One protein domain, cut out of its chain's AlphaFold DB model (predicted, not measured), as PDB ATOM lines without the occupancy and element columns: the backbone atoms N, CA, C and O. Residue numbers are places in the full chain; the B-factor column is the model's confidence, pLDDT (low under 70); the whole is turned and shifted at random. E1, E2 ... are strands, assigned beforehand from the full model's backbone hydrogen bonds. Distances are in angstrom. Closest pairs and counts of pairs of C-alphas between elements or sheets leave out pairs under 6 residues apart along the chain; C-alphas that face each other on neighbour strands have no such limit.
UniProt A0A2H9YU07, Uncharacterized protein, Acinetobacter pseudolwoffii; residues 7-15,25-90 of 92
ATOM      1  N   LYS A   7      30.104 -12.061 109.382       94.44
ATOM      2  CA  LYS A   7      28.805 -11.596 109.878       94.44
ATOM      3  C   LYS A   7      28.569 -12.175 111.264       94.44
ATOM      4  O   LYS A   7      29.235 -13.136 111.643       94.44
ATOM      5  N   HIS A   8      27.614 -11.604 111.983       94.25
ATOM      6  CA  HIS A   8      27.257 -12.031 113.329       94.25
ATOM      7  C   HIS A   8      25.753 -12.254 113.421       94.25
ATOM      8  O   HIS A   8      24.985 -11.586 112.727       94.25
ATOM      9  N   THR A   9      25.346 -13.214 114.238       95.38
ATOM     10  CA  THR A   9      23.942 -13.452 114.577       95.38
ATOM     11  C   THR A   9      23.866 -14.101 115.952       95.38
ATOM     12  O   THR A   9      24.790 -14.825 116.348       95.38
ATOM     13  N   GLY A  10      22.798 -13.838 116.697       95.38
ATOM     14  CA  GLY A  10      22.487 -14.581 117.907       95.38
ATOM     15  C   GLY A  10      22.263 -16.061 117.600       95.38
ATOM     16  O   GLY A  10      21.884 -16.446 116.494       95.38
ATOM     17  N   PHE A  11      22.521 -16.905 118.592       96.25
ATOM     18  CA  PHE A  11      22.351 -18.347 118.477       96.25
ATOM     19  C   PHE A  11      21.651 -18.851 119.732       96.25
ATOM     20  O   PHE A  11      22.299 -19.123 120.739       96.25
ATOM     21  N   PHE A  12      20.328 -18.945 119.681       96.31
ATOM     22  CA  PHE A  12      19.492 -19.354 120.809       96.31
ATOM     23  C   PHE A  12      19.048 -20.801 120.593       96.31
ATOM     24  O   PHE A  12      18.074 -21.008 119.870       96.31
ATOM     25  N   PRO A  13      19.761 -21.814 121.119       96.00
ATOM     26  CA  PRO A  13      19.401 -23.213 120.910       96.00
ATOM     27  C   PRO A  13      18.090 -23.559 121.610       96.00
ATOM     28  O   PRO A  13      17.648 -22.825 122.490       96.00
ATOM     29  N   TRP A  14      17.457 -24.675 121.256       95.75
ATOM     30  CA  TRP A  14      16.315 -25.179 122.028       95.75
ATOM     31  C   TRP A  14      16.672 -25.377 123.508       95.75
ATOM     32  O   TRP A  14      17.785 -25.795 123.831       95.75
ATOM     33  N   ASN A  15      15.719 -25.104 124.407       93.12
ATOM     34  CA  ASN A  15      15.836 -25.511 125.810       93.12
ATOM     35  C   ASN A  15      15.853 -27.042 125.924       93.12
ATOM     36  O   ASN A  15      16.720 -27.590 126.602       93.12
ATOM     37  N   LYS A  25      16.756 -21.319 124.584       94.38
ATOM     38  CA  LYS A  25      17.675 -20.938 125.645       94.38
ATOM     39  C   LYS A  25      18.399 -19.650 125.280       94.38
ATOM     40  O   LYS A  25      18.907 -19.493 124.169       94.38
ATOM     41  N   LEU A  26      18.480 -18.735 126.242       93.19
ATOM     42  CA  LEU A  26      19.192 -17.477 126.066       93.19
ATOM     43  C   LEU A  26      20.704 -17.728 125.974       93.19
ATOM     44  O   LEU A  26      21.276 -18.401 126.831       93.19
ATOM     45  N   ASN A  27      21.335 -17.172 124.945       92.94
ATOM     46  CA  ASN A  27      22.770 -17.243 124.714       92.94
ATOM     47  C   ASN A  27      23.297 -15.828 124.499       92.94
ATOM     48  O   ASN A  27      22.769 -15.097 123.663       92.94
ATOM     49  N   PHE A  28      24.313 -15.441 125.262       91.94
ATOM     50  CA  PHE A  28      24.819 -14.068 125.263       91.94
ATOM     51  C   PHE A  28      26.020 -13.870 124.340       91.94
ATOM     52  O   PHE A  28      26.451 -12.738 124.134       91.94
ATOM     53  N   SER A  29      26.544 -14.950 123.758       94.50
ATOM     54  CA  SER A  29      27.551 -14.857 122.709       94.50
ATOM     55  C   SER A  29      26.922 -15.012 121.334       94.50
ATOM     56  O   SER A  29      26.375 -16.061 121.000       94.50
ATOM     57  N   GLU A  30      27.111 -14.003 120.493       94.88
ATOM     58  CA  GLU A  30      26.851 -14.121 119.062       94.88
ATOM     59  C   GLU A  30      27.797 -15.143 118.416       94.88
ATOM     60  O   GLU A  30      28.949 -15.329 118.833       94.88
ATOM     61  N   VAL A  31      27.310 -15.756 117.342       95.62
ATOM     62  CA  VAL A  31      28.103 -16.569 116.427       95.62
ATOM     63  C   VAL A  31      28.603 -15.690 115.292       95.62
ATOM     64  O   VAL A  31      27.823 -15.028 114.607       95.62
ATOM     65  N   THR A  32      29.910 -15.729 115.050       96.50
ATOM     66  CA  THR A  32      30.525 -15.181 113.843       96.50
ATOM     67  C   THR A  32      30.519 -16.236 112.746       96.50
ATOM     68  O   THR A  32      30.966 -17.364 112.963       96.50
ATOM     69  N   TYR A  33      30.053 -15.871 111.553       95.75
ATOM     70  CA  TYR A  33      29.938 -16.783 110.417       95.75
ATOM     71  C   TYR A  33      30.328 -16.138 109.081       95.75
ATOM     72  O   TYR A  33      30.416 -14.912 108.950       95.75
ATOM     73  N   LEU A  34      30.538 -16.981 108.068       96.06
ATOM     74  CA  LEU A  34      30.686 -16.593 106.662       96.06
ATOM     75  C   LEU A  34      29.514 -17.138 105.848       96.06
ATOM     76  O   LEU A  34      29.195 -18.317 105.954       96.06
ATOM     77  N   GLU A  35      28.885 -16.305 105.021       94.50
ATOM     78  CA  GLU A  35      27.898 -16.767 104.035       94.50
ATOM     79  C   GLU A  35      28.632 -17.373 102.838       94.50
ATOM     80  O   GLU A  35      29.430 -16.693 102.190       94.50
ATOM     81  N   VAL A  36      28.380 -18.656 102.578       94.44
ATOM     82  CA  VAL A  36      29.076 -19.441 101.544       94.44
ATOM     83  C   VAL A  36      28.168 -19.829 100.380       94.44
ATOM     84  O   VAL A  36      28.660 -20.200  99.319       94.44
ATOM     85  N   GLY A  37      26.849 -19.701 100.534       94.19
ATOM     86  CA  GLY A  37      25.903 -19.991  99.465       94.19
ATOM     87  C   GLY A  37      24.452 -19.835  99.891       94.19
ATOM     88  O   GLY A  37      24.144 -19.319 100.967       94.19
ATOM     89  N   ARG A  38      23.548 -20.302  99.029       94.56
ATOM     90  CA  ARG A  38      22.116 -20.401  99.313       94.56
ATOM     91  C   ARG A  38      21.560 -21.717  98.801       94.56
ATOM     92  O   ARG A  38      22.007 -22.214  97.770       94.56
ATOM     93  N   THR A  39      20.593 -22.263  99.524       93.50
ATOM     94  CA  THR A  39      19.863 -23.457  99.100       93.50
ATOM     95  C   THR A  39      18.752 -23.089  98.112       93.50
ATOM     96  O   THR A  39      18.429 -21.911  97.939       93.50
ATOM     97  N   ILE A  40      18.155 -24.092  97.460       91.31
ATOM     98  CA  ILE A  40      17.038 -23.897  96.513       91.31
ATOM     99  C   ILE A  40      15.802 -23.348  97.245       91.31
ATOM    100  O   ILE A  40      15.053 -22.545  96.700       91.31
ATOM    101  N   GLU A  41      15.642 -23.724  98.512       89.88
ATOM    102  CA  GLU A  41      14.617 -23.243  99.441       89.88
ATOM    103  C   GLU A  41      14.855 -21.788  99.891       89.88
ATOM    104  O   GLU A  41      14.003 -21.191 100.543       89.88
ATOM    105  N   GLY A  42      16.009 -21.204  99.550       92.00
ATOM    106  CA  GLY A  42      16.357 -19.820  99.863       92.00
ATOM    107  C   GLY A  42      17.085 -19.624 101.195       92.00
ATOM    108  O   GLY A  42      17.344 -18.479 101.571       92.00
ATOM    109  N   TYR A  43      17.461 -20.695 101.900       95.56
ATOM    110  CA  TYR A  43      18.226 -20.584 103.142       95.56
ATOM    111  C   TYR A  43      19.663 -20.151 102.863       95.56
ATOM    112  O   TYR A  43      20.296 -20.650 101.930       95.56
ATOM    113  N   LYS A  44      20.209 -19.248 103.681       95.75
ATOM    114  CA  LYS A  44      21.626 -18.871 103.592       95.75
ATOM    115  C   LYS A  44      22.452 -20.009 104.176       95.75
ATOM    116  O   LYS A  44      22.293 -20.321 105.352       95.75
ATOM    117  N   GLN A  45      23.328 -20.614 103.380       96.19
ATOM    118  CA  GLN A  45      24.315 -21.561 103.885       96.19
ATOM    119  C   GLN A  45      25.475 -20.772 104.476       96.19
ATOM    120  O   GLN A  45      26.053 -19.902 103.809       96.19
ATOM    121  N   VAL A  46      25.809 -21.073 105.725       95.56
ATOM    122  CA  VAL A  46      26.834 -20.347 106.458       95.56
ATOM    123  C   VAL A  46      27.795 -21.287 107.171       95.56
ATOM    124  O   VAL A  46      27.432 -22.384 107.593       95.56
ATOM    125  N   GLN A  47      29.037 -20.834 107.307       97.06
ATOM    126  CA  GLN A  47      30.097 -21.539 108.011       97.06
ATOM    127  C   GLN A  47      30.398 -20.825 109.327       97.06
ATOM    128  O   GLN A  47      30.698 -19.628 109.322       97.06
ATOM    129  N   PHE A  48      30.324 -21.556 110.437       96.50
ATOM    130  CA  PHE A  48      30.732 -21.078 111.754       96.50
ATOM    131  C   PHE A  48      32.231 -20.764 111.756       96.50
ATOM    132  O   PHE A  48      33.041 -21.542 111.249       96.50
ATOM    133  N   VAL A  49      32.600 -19.629 112.346       96.25
ATOM    134  CA  VAL A  49      33.995 -19.203 112.497       96.25
ATOM    135  C   VAL A  49      34.397 -19.233 113.962       96.25
ATOM    136  O   VAL A  49      35.344 -19.923 114.327       96.25
ATOM    137  N   GLU A  50      33.695 -18.466 114.792       96.56
ATOM    138  CA  GLU A  50      34.037 -18.274 116.199       96.56
ATOM    139  C   GLU A  50      32.853 -17.701 116.981       96.56
ATOM    140  O   GLU A  50      31.921 -17.127 116.411       96.56
ATOM    141  N   LEU A  51      32.918 -17.825 118.302       96.69
ATOM    142  CA  LEU A  51      32.028 -17.133 119.226       96.69
ATOM    143  C   LEU A  51      32.606 -15.753 119.531       96.69
ATOM    144  O   LEU A  51      33.806 -15.625 119.760       96.69
ATOM    145  N   LYS A  52      31.759 -14.723 119.535       94.69
ATOM    146  CA  LYS A  52      32.188 -13.343 119.803       94.69
ATOM    147  C   LYS A  52      32.639 -13.138 121.253       94.69
ATOM    148  O   LYS A  52      33.608 -12.424 121.484       94.69
ATOM    149  N   ASN A  53      31.957 -13.788 122.197       95.00
ATOM    150  CA  ASN A  53      32.247 -13.769 123.631       95.00
ATOM    151  C   ASN A  53      32.175 -15.201 124.184       95.00
ATOM    152  O   ASN A  53      31.187 -15.552 124.833       95.00
ATOM    153  N   PRO A  54      33.172 -16.062 123.901       94.38
ATOM    154  CA  PRO A  54      33.144 -17.476 124.286       94.38
ATOM    155  C   PRO A  54      32.879 -17.709 125.782       94.38
ATOM    156  O   PRO A  54      32.242 -18.689 126.147       94.38
ATOM    157  N   GLU A  55      33.324 -16.793 126.642       95.44
ATOM    158  CA  GLU A  55      33.117 -16.809 128.091       95.44
ATOM    159  C   GLU A  55      31.655 -16.605 128.526       95.44
ATOM    160  O   GLU A  55      31.278 -17.023 129.619       95.44
ATOM    161  N   LEU A  56      30.827 -15.990 127.673       93.12
ATOM    162  CA  LEU A  56      29.386 -15.790 127.882       93.12
ATOM    163  C   LEU A  56      28.535 -16.789 127.085       93.12
ATOM    164  O   LEU A  56      27.302 -16.740 127.136       93.12
ATOM    165  N   ALA A  57      29.179 -17.657 126.306       94.31
ATOM    166  CA  ALA A  57      28.496 -18.609 125.457       94.31
ATOM    167  C   ALA A  57      27.945 -19.780 126.270       94.31
ATOM    168  O   ALA A  57      28.570 -20.284 127.204       94.31
ATOM    169  N   LEU A  58      26.786 -20.281 125.853       93.62
ATOM    170  CA  LEU A  58      26.318 -21.577 126.323       93.62
ATOM    171  C   LEU A  58      27.286 -22.680 125.891       93.62
ATOM    172  O   LEU A  58      27.746 -22.695 124.745       93.62
ATOM    173  N   THR A  59      27.507 -23.654 126.776       91.06
ATOM    174  CA  THR A  59      28.085 -24.946 126.400       91.06
ATOM    175  C   THR A  59      27.119 -25.642 125.444       91.06
ATOM    176  O   THR A  59      26.065 -26.128 125.853       91.06
ATOM    177  N   PHE A  60      27.456 -25.622 124.159       91.56
ATOM    178  CA  PHE A  60      26.655 -26.168 123.072       91.56
ATOM    179  C   PHE A  60      27.592 -26.649 121.961       91.56
ATOM    180  O   PHE A  60      28.632 -26.034 121.715       91.56
ATOM    181  N   ASP A  61      27.210 -27.715 121.265       92.69
ATOM    182  CA  ASP A  61      27.954 -28.222 120.113       92.69
ATOM    183  C   ASP A  61      27.609 -27.398 118.866       92.69
ATOM    184  O   ASP A  61      26.797 -27.795 118.028       92.69
ATOM    185  N   TYR A  62      28.194 -26.199 118.763       94.31
ATOM    186  CA  TYR A  62      27.962 -25.310 117.623       94.31
ATOM    187  C   TYR A  62      28.370 -26.011 116.319       94.31
ATOM    188  O   TYR A  62      29.520 -26.450 116.181       94.31
ATOM    189  N   PRO A  63      27.460 -26.124 115.338       95.25
ATOM    190  CA  PRO A  63      27.763 -26.829 114.108       95.25
ATOM    191  C   PRO A  63      28.754 -26.023 113.264       95.25
ATOM    192  O   PRO A  63      28.665 -24.800 113.162       95.25
ATOM    193  N   LYS A  64      29.678 -26.722 112.598       95.69
ATOM    194  CA  LYS A  64      30.642 -26.094 111.676       95.69
ATOM    195  C   LYS A  64      29.953 -25.399 110.501       95.69
ATOM    196  O   LYS A  64      30.441 -24.385 110.012       95.69
ATOM    197  N   GLU A  65      28.828 -25.947 110.061       96.00
ATOM    198  CA  GLU A  65      27.991 -25.401 109.002       96.00
ATOM    199  C   GLU A  65      26.533 -25.446 109.438       96.00
ATOM    200  O   GLU A  65      26.073 -26.435 110.009       96.00
ATOM    201  N   PHE A  66      25.805 -24.374 109.156       97.25
ATOM    202  CA  PHE A  66      24.380 -24.282 109.429       97.25
ATOM    203  C   PHE A  66      23.693 -23.419 108.377       97.25
ATOM    204  O   PHE A  66      24.326 -22.849 107.483       97.25
ATOM    205  N   TYR A  67      22.372 -23.349 108.470       97.12
ATOM    206  CA  TYR A  67      21.532 -22.612 107.543       97.12
ATOM    207  C   TYR A  67      20.730 -21.558 108.291       97.12
ATOM    208  O   TYR A  67      20.230 -21.826 109.380       97.12
ATOM    209  N   LEU A  68      20.597 -20.373 107.701       96.44
ATOM    210  CA  LEU A  68      19.739 -19.306 108.210       96.44
ATOM    211  C   LEU A  68      18.505 -19.170 107.322       96.44
ATOM    212  O   LEU A  68      18.629 -18.901 106.120       96.44
ATOM    213  N   SER A  69      17.323 -19.331 107.914       95.25
ATOM    214  CA  SER A  69      16.061 -19.011 107.249       95.25
ATOM    215  C   SER A  69      15.795 -17.505 107.255       95.25
ATOM    216  O   SER A  69      16.335 -16.752 108.069       95.25
ATOM    217  N   ALA A  70      14.912 -17.063 106.356       91.44
ATOM    218  CA  ALA A  70      14.425 -15.684 106.336       91.44
ATOM    219  C   ALA A  70      13.622 -15.312 107.600       91.44
ATOM    220  O   ALA A  70      13.512 -14.138 107.928       91.44
ATOM    221  N   GLU A  71      13.096 -16.305 108.319       91.25
ATOM    222  CA  GLU A  71      12.291 -16.129 109.535       91.25
ATOM    223  C   GLU A  71      13.135 -16.081 110.818       91.25
ATOM    224  O   GLU A  71      12.590 -16.029 111.919       91.25
ATOM    225  N   GLY A  72      14.466 -16.125 110.709       93.19
ATOM    226  CA  GLY A  72      15.331 -16.128 111.889       93.19
ATOM    227  C   GLY A  72      15.508 -17.506 112.522       93.19
ATOM    228  O   GLY A  72      15.760 -17.587 113.719       93.19
ATOM    229  N   LEU A  73      15.368 -18.598 111.763       95.62
ATOM    230  CA  LEU A  73      15.641 -19.951 112.257       95.62
ATOM    231  C   LEU A  73      17.020 -20.421 111.807       95.62
ATOM    232  O   LEU A  73      17.434 -20.194 110.668       95.62
ATOM    233  N   ILE A  74      17.704 -21.111 112.712       96.81
ATOM    234  CA  ILE A  74      18.986 -21.760 112.478       96.81
ATOM    235  C   ILE A  74      18.728 -23.249 112.303       96.81
ATOM    236  O   ILE A  74      18.180 -23.900 113.198       96.81
ATOM    237  N   LEU A  75      19.134 -23.786 111.156       96.88
ATOM    238  CA  LEU A  75      18.886 -25.172 110.787       96.88
ATOM    239  C   LEU A  75      20.177 -25.939 110.525       96.88
ATOM    240  O   LEU A  75      21.172 -25.373 110.069       96.88
ATOM    241  N   ILE A  76      20.124 -27.250 110.731       96.75
ATOM    242  CA  ILE A  76      21.107 -28.204 110.212       96.75
ATOM    243  C   ILE A  76      20.453 -29.085 109.159       96.75
ATOM    244  O   ILE A  76      19.251 -29.347 109.208       96.75
ATOM    245  N   LYS A  77      21.254 -29.555 108.203       95.25
ATOM    246  CA  LYS A  77      20.813 -30.542 107.222       95.25
ATOM    247  C   LYS A  77      21.215 -31.929 107.705       95.25
ATOM    248  O   LYS A  77      22.398 -32.208 107.877       95.25
ATOM    249  N   THR A  78      20.236 -32.795 107.923       93.12
ATOM    250  CA  THR A  78      20.477 -34.182 108.316       93.12
ATOM    251  C   THR A  78      21.080 -34.980 107.154       93.12
ATOM    252  O   THR A  78      20.934 -34.586 105.990       93.12
ATOM    253  N   PRO A  79      21.697 -36.149 107.410       91.44
ATOM    254  CA  PRO A  79      22.194 -37.030 106.347       91.44
ATOM    255  C   PRO A  79      21.112 -37.477 105.350       91.44
ATOM    256  O   PRO A  79      21.417 -37.826 104.215       91.44
ATOM    257  N   GLN A  80      19.840 -37.435 105.758       92.75
ATOM    258  CA  GLN A  80      18.678 -37.741 104.917       92.75
ATOM    259  C   GLN A  80      18.260 -36.558 104.026       92.75
ATOM    260  O   GLN A  80      17.291 -36.653 103.279       92.75
ATOM    261  N   GLY A  81      18.957 -35.424 104.130       91.50
ATOM    262  CA  GLY A  81      18.695 -34.212 103.365       91.50
ATOM    263  C   GLY A  81      17.589 -33.318 103.926       91.50
ATOM    264  O   GLY A  81      17.254 -32.332 103.276       91.50
ATOM    265  N   LYS A  82      17.042 -33.625 105.109       93.94
ATOM    266  CA  LYS A  82      16.006 -32.812 105.765       93.94
ATOM    267  C   LYS A  82      16.630 -31.689 106.582       93.94
ATOM    268  O   LYS A  82      17.707 -31.872 107.143       93.94
ATOM    269  N   PHE A  83      15.939 -30.561 106.679       95.12
ATOM    270  CA  PHE A  83      16.347 -29.459 107.543       95.12
ATOM    271  C   PHE A  83      15.650 -29.552 108.897       95.12
ATOM    272  O   PHE A  83      14.432 -29.702 108.961       95.12
ATOM    273  N   GLU A  84      16.430 -29.437 109.965       95.38
ATOM    274  CA  GLU A  84      15.943 -29.439 111.343       95.38
ATOM    275  C   GLU A  84      16.354 -28.145 112.029       95.38
ATOM    276  O   GLU A  84      17.510 -27.730 111.946       95.38
ATOM    277  N   VAL A  85      15.398 -27.503 112.698       96.06
ATOM    278  CA  VAL A  85      15.647 -26.290 113.476       96.06
ATOM    279  C   VAL A  85      16.375 -26.680 114.749       96.06
ATOM    280  O   VAL A  85      15.884 -27.517 115.502       96.06
ATOM    281  N   ILE A  86      17.509 -26.043 115.014       96.06
ATOM    282  CA  ILE A  86      18.300 -26.283 116.229       96.06
ATOM    283  C   ILE A  86      18.403 -25.052 117.121       96.06
ATOM    284  O   ILE A  86      18.678 -25.177 118.313       96.06
ATOM    285  N   ALA A  87      18.200 -23.870 116.544       96.81
ATOM    286  CA  ALA A  87      18.289 -22.607 117.246       96.81
ATOM    287  C   ALA A  87      17.470 -21.525 116.533       96.81
ATOM    288  O   ALA A  87      17.043 -21.678 115.386       96.81
ATOM    289  N   LYS A  88      17.282 -20.407 117.222       96.38
ATOM    290  CA  LYS A  88      16.772 -19.157 116.670       96.38
ATOM    291  C   LYS A  88      17.912 -18.142 116.548       96.38
ATOM    292  O   LYS A  88      18.869 -18.185 117.319       96.38
ATOM    293  N   ALA A  89      17.781 -17.233 115.595       94.12
ATOM    294  CA  ALA A  89      18.582 -16.031 115.426       94.12
ATOM    295  C   ALA A  89      17.758 -14.793 115.827       94.12
ATOM    296  O   ALA A  89      16.540 -14.757 115.650       94.12
ATOM    297  N   ASP A  90      18.411 -13.770 116.370       82.81
ATOM    298  CA  ASP A  90      17.803 -12.467 116.689       82.81
ATOM    299  C   ASP A  90      17.913 -11.457 115.540       82.81
ATOM    300  O   ASP A  90      17.139 -10.506 115.498       82.81
TER     301      ASP A  90
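Overview. This is residues 7 to 15 and 25 to 90 of the 92 residues of an uncharacterized protein of Acinetobacter pseudolwoffii (UniProt A0A2H9YU07). One strongly twisted sheet of six strands curls into a small, loosely formed barrel, and the stretch from E1 to residues 12 to 13 bridges its open side, E1 pairing with E2 and residues 12 to 13 with E6. The long link, residues 52 to 64, and the turn between E2 and E3 reach toward opposite ends of the longest axis. The printed part has 75 residues with six named strands, E1 to E6, no named helix, and an antiparallel sheet in the order E1 E2 E3 E4 E5 E6. The class is all strand, though under half of the residues, 34, are in named elements; the whole is compact, with a radius of gyration of the C-alphas of 11.7 A and spans of 36 by 24 by 22 A.

Along the chain. The longest strands are E2, residues 31 to 38, 18.5 A, and E3, residues 44 to 51, 18.9 A. E1, residues 7 to 9, 7.0 A, begins at C-alpha 7 (28.805, -11.596, 109.878). E4 is residues 65 to 68, 10.3 A, and E5 residues 73 to 77, 12.8 A. E6, residues 83 to 88, 13.8 A, ends at C-alpha 88 (16.772, -19.157, 116.670).

Arrangement. E2 to E6 form a meander, each strand the antiparallel neighbour of the one before. In the hairpin E2 and E3, N 34 and O 47 are 2.9 A apart, within hydrogen-bond range; E2 bends by 59 degrees at residue 34 and E3 by 56 degrees at residue 47. For E3 and E4, N 46 and O 66 are 2.9 A apart; for E4 and E5, N 67 and O 75, 2.8 A; for E5 and E6, N 74 and O 87, 2.8 A. Edge strand E1 is antiparallel to E2, with N 7 and O 33 at 2.9 A. E1 and E6 are apart.

Size, cuts and confidence. The C-alphas farthest apart, of Ile 40 and Glu 55, are 36.1 A apart. Residues 16 to 24 are not printed; C-alphas 15 and 25 are 4.9 A apart across the cut. The link E3 to E4 is long. Mean pLDDT of the printed part is 94.5, and no printed residue is under 70.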